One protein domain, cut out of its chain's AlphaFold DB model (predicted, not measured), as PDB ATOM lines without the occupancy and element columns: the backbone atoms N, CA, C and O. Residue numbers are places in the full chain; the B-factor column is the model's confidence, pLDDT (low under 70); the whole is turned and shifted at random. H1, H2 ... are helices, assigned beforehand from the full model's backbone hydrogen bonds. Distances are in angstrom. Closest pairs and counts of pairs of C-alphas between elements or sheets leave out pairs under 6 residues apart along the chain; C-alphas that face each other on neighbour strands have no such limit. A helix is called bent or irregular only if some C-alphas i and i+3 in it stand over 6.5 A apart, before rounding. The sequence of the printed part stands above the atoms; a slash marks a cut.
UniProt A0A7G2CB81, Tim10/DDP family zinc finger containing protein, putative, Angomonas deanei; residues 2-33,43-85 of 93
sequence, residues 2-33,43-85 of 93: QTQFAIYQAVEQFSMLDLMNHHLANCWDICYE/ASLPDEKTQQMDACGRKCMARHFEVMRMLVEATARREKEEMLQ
ATOM      1  N   GLN A   2     -26.356  -0.041 -39.450       63.81
ATOM      2  CA  GLN A   2     -27.791  -0.054 -39.079       63.81
ATOM      3  C   GLN A   2     -28.477  -1.426 -39.242       63.81
ATOM      4  O   GLN A   2     -29.225  -1.853 -38.370       63.81
ATOM      5  N   THR A   3     -28.164  -2.162 -40.309       72.06
ATOM      6  CA  THR A   3     -28.709  -3.507 -40.567       72.06
ATOM      7  C   THR A   3     -28.265  -4.538 -39.530       72.06
ATOM      8  O   THR A   3     -29.038  -5.408 -39.154       72.06
ATOM      9  N   GLN A   4     -27.034  -4.422 -39.028       72.25
ATOM     10  CA  GLN A   4     -26.486  -5.343 -38.031       72.25
ATOM     11  C   GLN A   4     -27.152  -5.152 -36.660       72.25
ATOM     12  O   GLN A   4     -27.431  -6.130 -35.976       72.25
ATOM     13  N   PHE A   5     -27.477  -3.906 -36.299       79.56
ATOM     14  CA  PHE A   5     -28.236  -3.594 -35.087       79.56
ATOM     15  C   PHE A   5     -29.680  -4.117 -35.160       79.56
ATOM     16  O   PHE A   5     -30.158  -4.736 -34.214       79.56
ATOM     17  N   ALA A   6     -30.344  -3.948 -36.311       82.69
ATOM     18  CA  ALA A   6     -31.698  -4.465 -36.526       82.69
ATOM     19  C   ALA A   6     -31.766  -6.001 -36.440       82.69
ATOM     20  O   ALA A   6     -32.690  -6.545 -35.839       82.69
ATOM     21  N   ILE A   7     -30.768  -6.704 -36.991       85.56
ATOM     22  CA  ILE A   7     -30.670  -8.169 -36.878       85.56
ATOM     23  C   ILE A   7     -30.498  -8.587 -35.413       85.56
ATOM     24  O   ILE A   7     -31.160  -9.520 -34.970       85.56
ATOM     25  N   TYR A   8     -29.655  -7.888 -34.650       85.88
ATOM     26  CA  TYR A   8     -29.416  -8.218 -33.244       85.88
ATOM     27  C   TYR A   8     -30.690  -8.096 -32.395       85.88
ATOM     28  O   TYR A   8     -31.033  -9.016 -31.658       85.88
ATOM     29  N   GLN A   9     -31.444  -7.005 -32.569       86.38
ATOM     30  CA  GLN A   9     -32.727  -6.817 -31.884       86.38
ATOM     31  C   GLN A   9     -33.756  -7.890 -32.263       86.38
ATOM     32  O   GLN A   9     -34.486  -8.377 -31.402       86.38
ATOM     33  N   ALA A  10     -33.809  -8.290 -33.537       86.38
ATOM     34  CA  ALA A  10     -34.715  -9.346 -33.980       86.38
ATOM     35  C   ALA A  10     -34.375 -10.706 -33.343       86.38
ATOM     36  O   ALA A  10     -35.276 -11.436 -32.932       86.38
ATOM     37  N   VAL A  11     -33.084 -11.034 -33.219       89.81
ATOM     38  CA  VAL A  11     -32.623 -12.265 -32.554       89.81
ATOM     39  C   VAL A  11     -32.970 -12.254 -31.066       89.81
ATOM     40  O   VAL A  11     -33.422 -13.272 -30.541       89.81
ATOM     41  N   GLU A  12     -32.810 -11.116 -30.391       87.12
ATOM     42  CA  GLU A  12     -33.171 -10.963 -28.977       87.12
ATOM     43  C   GLU A  12     -34.673 -11.190 -28.752       87.12
ATOM     44  O   GLU A  12     -35.066 -11.988 -27.899       87.12
ATOM     45  N   GLN A  13     -35.519 -10.559 -29.572       87.56
ATOM     46  CA  GLN A  13     -36.972 -10.737 -29.506       87.56
ATOM     47  C   GLN A  13     -37.389 -12.182 -29.789       87.56
ATOM     48  O   GLN A  13     -38.220 -12.735 -29.069       87.56
ATOM     49  N   PHE A  14     -36.800 -12.812 -30.810       90.44
ATOM     50  CA  PHE A  14     -37.076 -14.209 -31.133       90.44
ATOM     51  C   PHE A  14     -36.697 -15.144 -29.979       90.44
ATOM     52  O   PHE A  14     -37.492 -15.994 -29.590       90.44
ATOM     53  N   SER A  15     -35.517 -14.945 -29.389       88.12
ATOM     54  CA  SER A  15     -35.035 -15.764 -28.272       88.12
ATOM     55  C   SER A  15     -35.934 -15.625 -27.043       88.12
ATOM     56  O   SER A  15     -36.219 -16.608 -26.363       88.12
ATOM     57  N   MET A  16     -36.432 -14.414 -26.776       88.31
ATOM     58  CA  MET A  16     -37.391 -14.176 -25.700       88.31
ATOM     59  C   MET A  16     -38.709 -14.917 -25.950       88.31
ATOM     60  O   MET A  16     -39.228 -15.556 -25.040       88.31
ATOM     61  N   LEU A  17     -39.239 -14.866 -27.173       91.12
ATOM     62  CA  LEU A  17     -40.467 -15.578 -27.538       91.12
ATOM     63  C   LEU A  17     -40.310 -17.096 -27.424       91.12
ATOM     64  O   LEU A  17     -41.199 -17.755 -26.889       91.12
ATOM     65  N   ASP A  18     -39.189 -17.647 -27.885       91.88
ATOM     66  CA  ASP A  18     -38.907 -19.081 -27.786       91.88
ATOM     67  C   ASP A  18     -38.826 -19.542 -26.323       91.88
ATOM     68  O   ASP A  18     -39.479 -20.510 -25.926       91.88
ATOM     69  N   LEU A  19     -38.139 -18.765 -25.479       89.56
ATOM     70  CA  LEU A  19     -38.091 -18.999 -24.037       89.56
ATOM     71  C   LEU A  19     -39.492 -18.972 -23.406       89.56
ATOM     72  O   LEU A  19     -39.832 -19.836 -22.595       89.56
ATOM     73  N   MET A  20     -40.329 -18.002 -23.789       89.06
ATOM     74  CA  MET A  20     -41.707 -17.922 -23.300       89.06
ATOM     75  C   MET A  20     -42.532 -19.132 -23.736       89.06
ATOM     76  O   MET A  20     -43.247 -19.702 -22.915       89.06
ATOM     77  N   ASN A  21     -42.400 -19.564 -24.991       91.88
ATOM     78  CA  ASN A  21     -43.088 -20.749 -25.500       91.88
ATOM     79  C   ASN A  21     -42.670 -22.012 -24.743       91.88
ATOM     80  O   ASN A  21     -43.525 -22.820 -24.380       91.88
ATOM     81  N   HIS A  22     -41.380 -22.160 -24.443       93.00
ATOM     82  CA  HIS A  22     -40.884 -23.281 -23.653       93.00
ATOM     83  C   HIS A  22     -41.485 -23.298 -22.237       93.00
ATOM     84  O   HIS A  22     -41.949 -24.336 -21.764       93.00
ATOM     85  N   HIS A  23     -41.538 -22.148 -21.559       92.25
ATOM     86  CA  HIS A  23     -42.147 -22.062 -20.229       92.25
ATOM     87  C   HIS A  23     -43.654 -22.305 -20.246       92.25
ATOM     88  O   HIS A  23     -44.163 -23.000 -19.366       92.25
ATOM     89  N   LEU A  24     -44.359 -21.794 -21.255       91.44
ATOM     90  CA  LEU A  24     -45.783 -22.062 -21.434       91.44
ATOM     91  C   LEU A  24     -46.042 -23.559 -21.630       91.44
ATOM     92  O   LEU A  24     -46.947 -24.089 -20.992       91.44
ATOM     93  N   ALA A  25     -45.226 -24.254 -22.429       92.56
ATOM     94  CA  ALA A  25     -45.333 -25.700 -22.613       92.56
ATOM     95  C   ALA A  25     -45.099 -26.474 -21.302       92.56
ATOM     96  O   ALA A  25     -45.887 -27.349 -20.949       92.56
ATOM     97  N   ASN A  26     -44.077 -26.104 -20.527       93.00
ATOM     98  CA  ASN A  26     -43.808 -26.747 -19.237       93.00
ATOM     99  C   ASN A  26     -44.946 -26.512 -18.233       93.00
ATOM    100  O   ASN A  26     -45.393 -27.442 -17.564       93.00
ATOM    101  N   CYS A  27     -45.443 -25.277 -18.128       94.44
ATOM    102  CA  CYS A  27     -46.552 -24.963 -17.233       94.44
ATOM    103  C   CYS A  27     -47.860 -25.612 -17.689       94.44
ATOM    104  O   CYS A  27     -48.651 -26.020 -16.840       94.44
ATOM    105  N   TRP A  28     -48.072 -25.757 -18.999       91.44
ATOM    106  CA  TRP A  28     -49.181 -26.533 -19.543       91.44
ATOM    107  C   TRP A  28     -49.127 -27.979 -19.048       91.44
ATOM    108  O   TRP A  28     -50.092 -28.474 -18.472       91.44
ATOM    109  N   ASP A  29     -47.967 -28.619 -19.181       92.94
ATOM    110  CA  ASP A  29     -47.764 -30.010 -18.783       92.94
ATOM    111  C   ASP A  29     -47.919 -30.265 -17.280       92.94
ATOM    112  O   ASP A  29     -48.325 -31.360 -16.892       92.94
ATOM    113  N   ILE A  30     -47.597 -29.274 -16.445       92.38
ATOM    114  CA  ILE A  30     -47.707 -29.357 -14.983       92.38
ATOM    115  C   ILE A  30     -49.136 -29.073 -14.508       92.38
ATOM    116  O   ILE A  30     -49.623 -29.740 -13.596       92.38
ATOM    117  N   CYS A  31     -49.778 -28.046 -15.069       93.12
ATOM    118  CA  CYS A  31     -50.989 -27.464 -14.495       93.12
ATOM    119  C   CYS A  31     -52.287 -27.902 -15.168       93.12
ATOM    120  O   CYS A  31     -53.334 -27.802 -14.530       93.12
ATOM    121  N   TYR A  32     -52.249 -28.340 -16.427       88.00
ATOM    122  CA  TYR A  32     -53.454 -28.689 -17.173       88.00
ATOM    123  C   TYR A  32     -53.617 -30.202 -17.270       88.00
ATOM    124  O   TYR A  32     -52.685 -30.949 -17.579       88.00
ATOM    125  N   GLU A  33     -54.831 -30.670 -16.988       83.62
ATOM    126  CA  GLU A  33     -55.131 -32.094 -16.994       83.62
ATOM    127  C   GLU A  33     -55.176 -32.645 -18.423       83.62
ATOM    128  O   GLU A  33     -55.941 -32.189 -19.269       83.62
ATOM    129  N   ALA A  43     -68.072 -31.070 -23.778       78.31
ATOM    130  CA  ALA A  43     -68.700 -30.036 -22.963       78.31
ATOM    131  C   ALA A  43     -67.665 -29.075 -22.362       78.31
ATOM    132  O   ALA A  43     -66.479 -29.379 -22.287       78.31
ATOM    133  N   SER A  44     -68.114 -27.912 -21.888       76.94
ATOM    134  CA  SER A  44     -67.255 -27.016 -21.111       76.94
ATOM    135  C   SER A  44     -66.836 -27.681 -19.800       76.94
ATOM    136  O   SER A  44     -67.658 -28.285 -19.108       76.94
ATOM    137  N   LEU A  45     -65.560 -27.533 -19.442       79.31
ATOM    138  CA  LEU A  45     -65.052 -27.955 -18.141       79.31
ATOM    139  C   LEU A  45     -65.777 -27.207 -17.010       79.31
ATOM    140  O   LEU A  45     -66.123 -26.037 -17.193       79.31
ATOM    141  N   PRO A  46     -65.968 -27.835 -15.834       83.38
ATOM    142  CA  PRO A  46     -66.493 -27.138 -14.667       83.38
ATOM    143  C   PRO A  46     -65.658 -25.890 -14.350       83.38
ATOM    144  O   PRO A  46     -64.427 -25.966 -14.315       83.38
ATOM    145  N   ASP A  47     -66.317 -24.764 -14.067       83.75
ATOM    146  CA  ASP A  47     -65.644 -23.478 -13.832       83.75
ATOM    147  C   ASP A  47     -64.579 -23.562 -12.734       83.75
ATOM    148  O   ASP A  47     -63.490 -23.012 -12.880       83.75
ATOM    149  N   GLU A  48     -64.855 -24.297 -11.655       87.31
ATOM    150  CA  GLU A  48     -63.906 -24.496 -10.556       87.31
ATOM    151  C   GLU A  48     -62.614 -25.178 -11.030       87.31
ATOM    152  O   GLU A  48     -61.513 -24.745 -10.686       87.31
ATOM    153  N   LYS A  49     -62.739 -26.208 -11.872       85.56
ATOM    154  CA  LYS A  49     -61.602 -26.956 -12.420       85.56
ATOM    155  C   LYS A  49     -60.750 -26.059 -13.318       85.56
ATOM    156  O   LYS A  49     -59.532 -26.007 -13.158       85.56
ATOM    157  N   THR A  50     -61.384 -25.288 -14.200       86.50
ATOM    158  CA  THR A  50     -60.699 -24.312 -15.065       86.50
ATOM    159  C   THR A  50     -59.994 -23.230 -14.242       86.50
ATOM    160  O   THR A  50     -58.817 -22.950 -14.465       86.50
ATOM    161  N   GLN A  51     -60.658 -22.683 -13.218       90.50
ATOM    162  CA  GLN A  51     -60.069 -21.676 -12.330       90.50
ATOM    163  C   GLN A  51     -58.839 -22.196 -11.579       90.50
ATOM    164  O   GLN A  51     -57.863 -21.456 -11.416       90.50
ATOM    165  N   GLN A  52     -58.864 -23.452 -11.126       91.12
ATOM    166  CA  GLN A  52     -57.723 -24.076 -10.457       91.12
ATOM    167  C   GLN A  52     -56.534 -24.262 -11.413       91.12
ATOM    168  O   GLN A  52     -55.411 -23.896 -11.051       91.12
ATOM    169  N   MET A  53     -56.771 -24.755 -12.634       92.00
ATOM    170  CA  MET A  53     -55.720 -24.911 -13.652       92.00
ATOM    171  C   MET A  53     -55.105 -23.558 -14.036       92.00
ATOM    172  O   MET A  53     -53.882 -23.408 -14.026       92.00
ATOM    173  N   ASP A  54     -55.931 -22.529 -14.241       91.62
ATOM    174  CA  ASP A  54     -55.457 -21.177 -14.552       91.62
ATOM    175  C   ASP A  54     -54.670 -20.552 -13.391       91.62
ATOM    176  O   ASP A  54     -53.660 -19.866 -13.591       91.62
ATOM    177  N   ALA A  55     -55.108 -20.777 -12.147       94.75
ATOM    178  CA  ALA A  55     -54.380 -20.327 -10.966       94.75
ATOM    179  C   ALA A  55     -53.016 -21.021 -10.839       94.75
ATOM    180  O   ALA A  55     -52.037 -20.365 -10.469       94.75
ATOM    181  N   CYS A  56     -52.936 -22.314 -11.165       95.69
ATOM    182  CA  CYS A  56     -51.672 -23.038 -11.248       95.69
ATOM    183  C   CYS A  56     -50.773 -22.446 -12.342       95.69
ATOM    184  O   CYS A  56     -49.632 -22.086 -12.050       95.69
ATOM    185  N   GLY A  57     -51.295 -22.250 -13.559       94.19
ATOM    186  CA  GLY A  57     -50.537 -21.709 -14.691       94.19
ATOM    187  C   GLY A  57     -49.901 -20.351 -14.380       94.19
ATOM    188  O   GLY A  57     -48.699 -20.160 -14.587       94.19
ATOM    189  N   ARG A  58     -50.661 -19.431 -13.767       94.06
ATOM    190  CA  ARG A  58     -50.136 -18.123 -13.328       94.06
ATOM    191  C   ARG A  58     -49.002 -18.253 -12.309       94.06
ATOM    192  O   ARG A  58     -47.995 -17.556 -12.425       94.06
ATOM    193  N   LYS A  59     -49.147 -19.138 -11.315       96.50
ATOM    194  CA  LYS A  59     -48.112 -19.374 -10.292       96.50
ATOM    195  C   LYS A  59     -46.858 -20.012 -10.887       96.50
ATOM    196  O   LYS A  59     -45.754 -19.606 -10.530       96.50
ATOM    197  N   CYS A  60     -47.025 -20.969 -11.796       96.38
ATOM    198  CA  CYS A  60     -45.926 -21.636 -12.488       96.38
ATOM    199  C   CYS A  60     -45.068 -20.628 -13.268       96.38
ATOM    200  O   CYS A  60     -43.858 -20.546 -13.046       96.38
ATOM    201  N   MET A  61     -45.699 -19.778 -14.084       93.69
ATOM    202  CA  MET A  61     -44.995 -18.730 -14.828       93.69
ATOM    203  C   MET A  61     -44.288 -17.739 -13.899       93.69
ATOM    204  O   MET A  61     -43.105 -17.454 -14.087       93.69
ATOM    205  N   ALA A  62     -44.974 -17.251 -12.858       94.25
ATOM    206  CA  ALA A  62     -44.382 -16.325 -11.892       94.25
ATOM    207  C   ALA A  62     -43.126 -16.910 -11.226       94.25
ATOM    208  O   ALA A  62     -42.107 -16.226 -11.103       94.25
ATOM    209  N   ARG A  63     -43.166 -18.196 -10.855       94.38
ATOM    210  CA  ARG A  63     -42.025 -18.876 -10.241       94.38
ATOM    211  C   ARG A  63     -40.861 -19.053 -11.214       94.38
ATOM    212  O   ARG A  63     -39.717 -18.885 -10.800       94.38
ATOM    213  N   HIS A  64     -41.123 -19.348 -12.487       92.75
ATOM    214  CA  HIS A  64     -40.066 -19.420 -13.500       92.75
ATOM    215  C   HIS A  64     -39.308 -18.096 -13.626       92.75
ATOM    216  O   HIS A  64     -38.077 -18.098 -13.587       92.75
ATOM    217  N   PHE A  65     -40.017 -16.966 -13.696       90.12
ATOM    218  CA  PHE A  65     -39.373 -15.650 -13.744       90.12
ATOM    219  C   PHE A  65     -38.587 -15.325 -12.477       90.12
ATOM    220  O   PHE A  65     -37.488 -14.781 -12.559       90.12
ATOM    221  N   GLU A  66     -39.112 -15.688 -11.307       94.62
ATOM    222  CA  GLU A  66     -38.402 -15.505 -10.043       94.62
ATOM    223  C   GLU A  66     -37.088 -16.301 -10.013       94.62
ATOM    224  O   GLU A  66     -36.047 -15.759  -9.640       94.62
ATOM    225  N   VAL A  67     -37.112 -17.562 -10.455       93.19
ATOM    226  CA  VAL A  67     -35.910 -18.404 -10.544       93.19
ATOM    227  C   VAL A  67     -34.917 -17.841 -11.553       93.19
ATOM    228  O   VAL A  67     -33.737 -17.735 -11.230       93.19
ATOM    229  N   MET A  68     -35.369 -17.419 -12.736       90.56
ATOM    230  CA  MET A  68     -34.489 -16.794 -13.730       90.56
ATOM    231  C   MET A  68     -33.827 -15.526 -13.190       90.56
ATOM    232  O   MET A  68     -32.619 -15.365 -13.338       90.56
ATOM    233  N   ARG A  69     -34.581 -14.663 -12.497       92.44
ATOM    234  CA  ARG A  69     -34.025 -13.475 -11.837       92.44
ATOM    235  C   ARG A  69     -32.934 -13.858 -10.837       92.44
ATOM    236  O   ARG A  69     -31.846 -13.292 -10.881       92.44
ATOM    237  N   MET A  70     -33.198 -14.840  -9.972       93.62
ATOM    238  CA  MET A  70     -32.213 -15.314  -8.993       93.62
ATOM    239  C   MET A  70     -30.961 -15.900  -9.655       93.62
ATOM    240  O   MET A  70     -29.860 -15.685  -9.154       93.62
ATOM    241  N   LEU A  71     -31.111 -16.618 -10.774       92.38
ATOM    242  CA  LEU A  71     -29.986 -17.158 -11.539       92.38
ATOM    243  C   LEU A  71     -29.138 -16.043 -12.148       92.38
ATOM    244  O   LEU A  71     -27.925 -16.061 -11.978       92.38
ATOM    245  N   VAL A  72     -29.759 -15.050 -12.791       92.62
ATOM    246  CA  VAL A  72     -29.046 -13.898 -13.369       92.62
ATOM    247  C   VAL A  72     -28.281 -13.134 -12.289       92.62
ATOM    248  O   VAL A  72     -27.100 -12.841 -12.459       92.62
ATOM    249  N   GLU A  73     -28.917 -12.864 -11.149       93.56
ATOM    250  CA  GLU A  73     -28.263 -12.203 -10.014       93.56
ATOM    251  C   GLU A  73     -27.112 -13.035  -9.443       93.56
ATOM    252  O   GLU A  73     -26.063 -12.490  -9.100       93.56
ATOM    253  N   ALA A  74     -27.280 -14.353  -9.347       92.12
ATOM    254  CA  ALA A  74     -26.227 -15.245  -8.879       92.12
ATOM    255  C   ALA A  74     -25.037 -15.289  -9.846       92.12
ATOM    256  O   ALA A  74     -23.898 -15.250  -9.387       92.12
ATOM    257  N   THR A  75     -25.285 -15.327 -11.156       92.44
ATOM    258  CA  THR A  75     -24.234 -15.294 -12.179       92.44
ATOM    259  C   THR A  75     -23.477 -13.973 -12.135       92.44
ATOM    260  O   THR A  75     -22.257 -13.988 -12.018       92.44
ATOM    261  N   ALA A  76     -24.181 -12.838 -12.095       92.62
ATOM    262  CA  ALA A  76     -23.547 -11.523 -11.993       92.62
ATOM    263  C   ALA A  76     -22.700 -11.373 -10.714       92.62
ATOM    264  O   ALA A  76     -21.630 -10.763 -10.734       92.62
ATOM    265  N   ARG A  77     -23.147 -11.951  -9.587       91.94
ATOM    266  CA  ARG A  77     -22.336 -12.004  -8.359       91.94
ATOM    267  C   ARG A  77     -21.067 -12.831  -8.547       91.94
ATOM    268  O   ARG A  77     -20.009 -12.363  -8.144       91.94
ATOM    269  N   ARG A  78     -21.163 -14.012  -9.162       91.12
ATOM    270  CA  ARG A  78     -19.999 -14.876  -9.423       91.12
ATOM    271  C   ARG A  78     -18.989 -14.206 -10.344       91.12
ATOM    272  O   ARG A  78     -17.813 -14.175 -10.017       91.12
ATOM    273  N   GLU A  79     -19.449 -13.588 -11.429       93.12
ATOM    274  CA  GLU A  79     -18.578 -12.829 -12.335       93.12
ATOM    275  C   GLU A  79     -17.835 -11.712 -11.589       93.12
ATOM    276  O   GLU A  79     -16.643 -11.491 -11.795       93.12
ATOM    277  N   LYS A  80     -18.516 -11.032 -10.660       93.25
ATOM    278  CA  LYS A  80     -17.894 -10.012  -9.813       93.25
ATOM    279  C   LYS A  80     -16.882 -10.599  -8.823       93.25
ATOM    280  O   LYS A  80     -15.837  -9.989  -8.613       93.25
ATOM    281  N   GLU A  81     -17.178 -11.740  -8.203       92.31
ATOM    282  CA  GLU A  81     -16.240 -12.455  -7.326       92.31
ATOM    283  C   GLU A  81     -14.973 -12.848  -8.091       92.31
ATOM    284  O   GLU A  81     -13.870 -12.557  -7.635       92.31
ATOM    285  N   GLU A  82     -15.124 -13.387  -9.301       92.81
ATOM    286  CA  GLU A  82     -14.014 -13.762 -10.181       92.81
ATOM    287  C   GLU A  82     -13.157 -12.554 -10.587       92.81
ATOM    288  O   GLU A  82     -11.930 -12.608 -10.495       92.81
ATOM    289  N   MET A  83     -13.782 -11.431 -10.964       93.62
ATOM    290  CA  MET A  83     -13.061 -10.188 -11.282       93.62
ATOM    291  C   MET A  83     -12.246  -9.654 -10.098       93.62
ATOM    292  O   MET A  83     -11.202  -9.032 -10.295       93.62
ATOM    293  N   LEU A  84     -12.723  -9.885  -8.876       94.12
ATOM    294  CA  LEU A  84     -12.068  -9.468  -7.638       94.12
ATOM    295  C   LEU A  84     -11.129 -10.541  -7.063       94.12
ATOM    296  O   LEU A  84     -10.529 -10.298  -6.017       94.12
ATOM    297  N   GLN A  85     -10.991 -11.698  -7.725       93.56
ATOM    298  CA  GLN A  85     -10.241 -12.863  -7.235       93.56
ATOM    299  C   GLN A  85     -10.697 -13.325  -5.838       93.56
ATOM    300  O   GLN A  85      -9.889 -13.734  -5.006       93.56
TER     301      GLN A  85
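This is residues 2 to 33 and 43 to 85 of the 93 residues of the protein "Tim10/DDP family zinc finger containing protein, putative" of Angomonas deanei (UniProt A0A7G2CB81). Two long, separate helices make an open V: the last part of H1 meets H2 at residues 53 to 64, and from there the two arms spread away from each other. The free arms are residues 2 to 19 of H1 and residues 66 to 83 of H2, while residues 43 to 48 stick out at the other end, past the meeting place. The printed part has 75 residues with two named helices, H1 then H2, and no named strand; the class is all helix. The whole is extended, with a radius of gyration of the C-alphas of 18.4 A, and flat, spanning 58 by 38 by 14 A.

H1 holds residues 2 to 31 and is 43.5 A long from first to last C-alpha. It begins with C-alpha 2 at (-27.791, -0.054, -39.079) and ends with C-alpha 31 at (-50.989, -27.464, -14.495). H2 holds residues 47 to 83 and is 54.3 A long, ending with C-alpha 83 at (-13.061, -10.188, -11.282). Neither helix is bent.

H1 touches H2 with residues 23 to 31 alone, and H2 touches H1 with residues 53 to 64 alone. The closest C-alphas of the two are those of Cys 31 and Met 53, 5.4 A apart. Their lines stand at a steep tilt of 50 degrees, and they run opposite ways. Their centres are 15.9 A apart. In H1 and H2 every O i to N i+4 pair is within hydrogen-bond range.

The two C-alphas farthest apart are those of Ala 43 and Gln 85, at 62.9 A. Residues 34 to 42 are not printed; C-alphas 33 and 43 are 15.0 A apart across this cut, which lies in the link from H1 to H2. The mean pLDDT of the printed part is 89.6, and residue 2 alone is under 70.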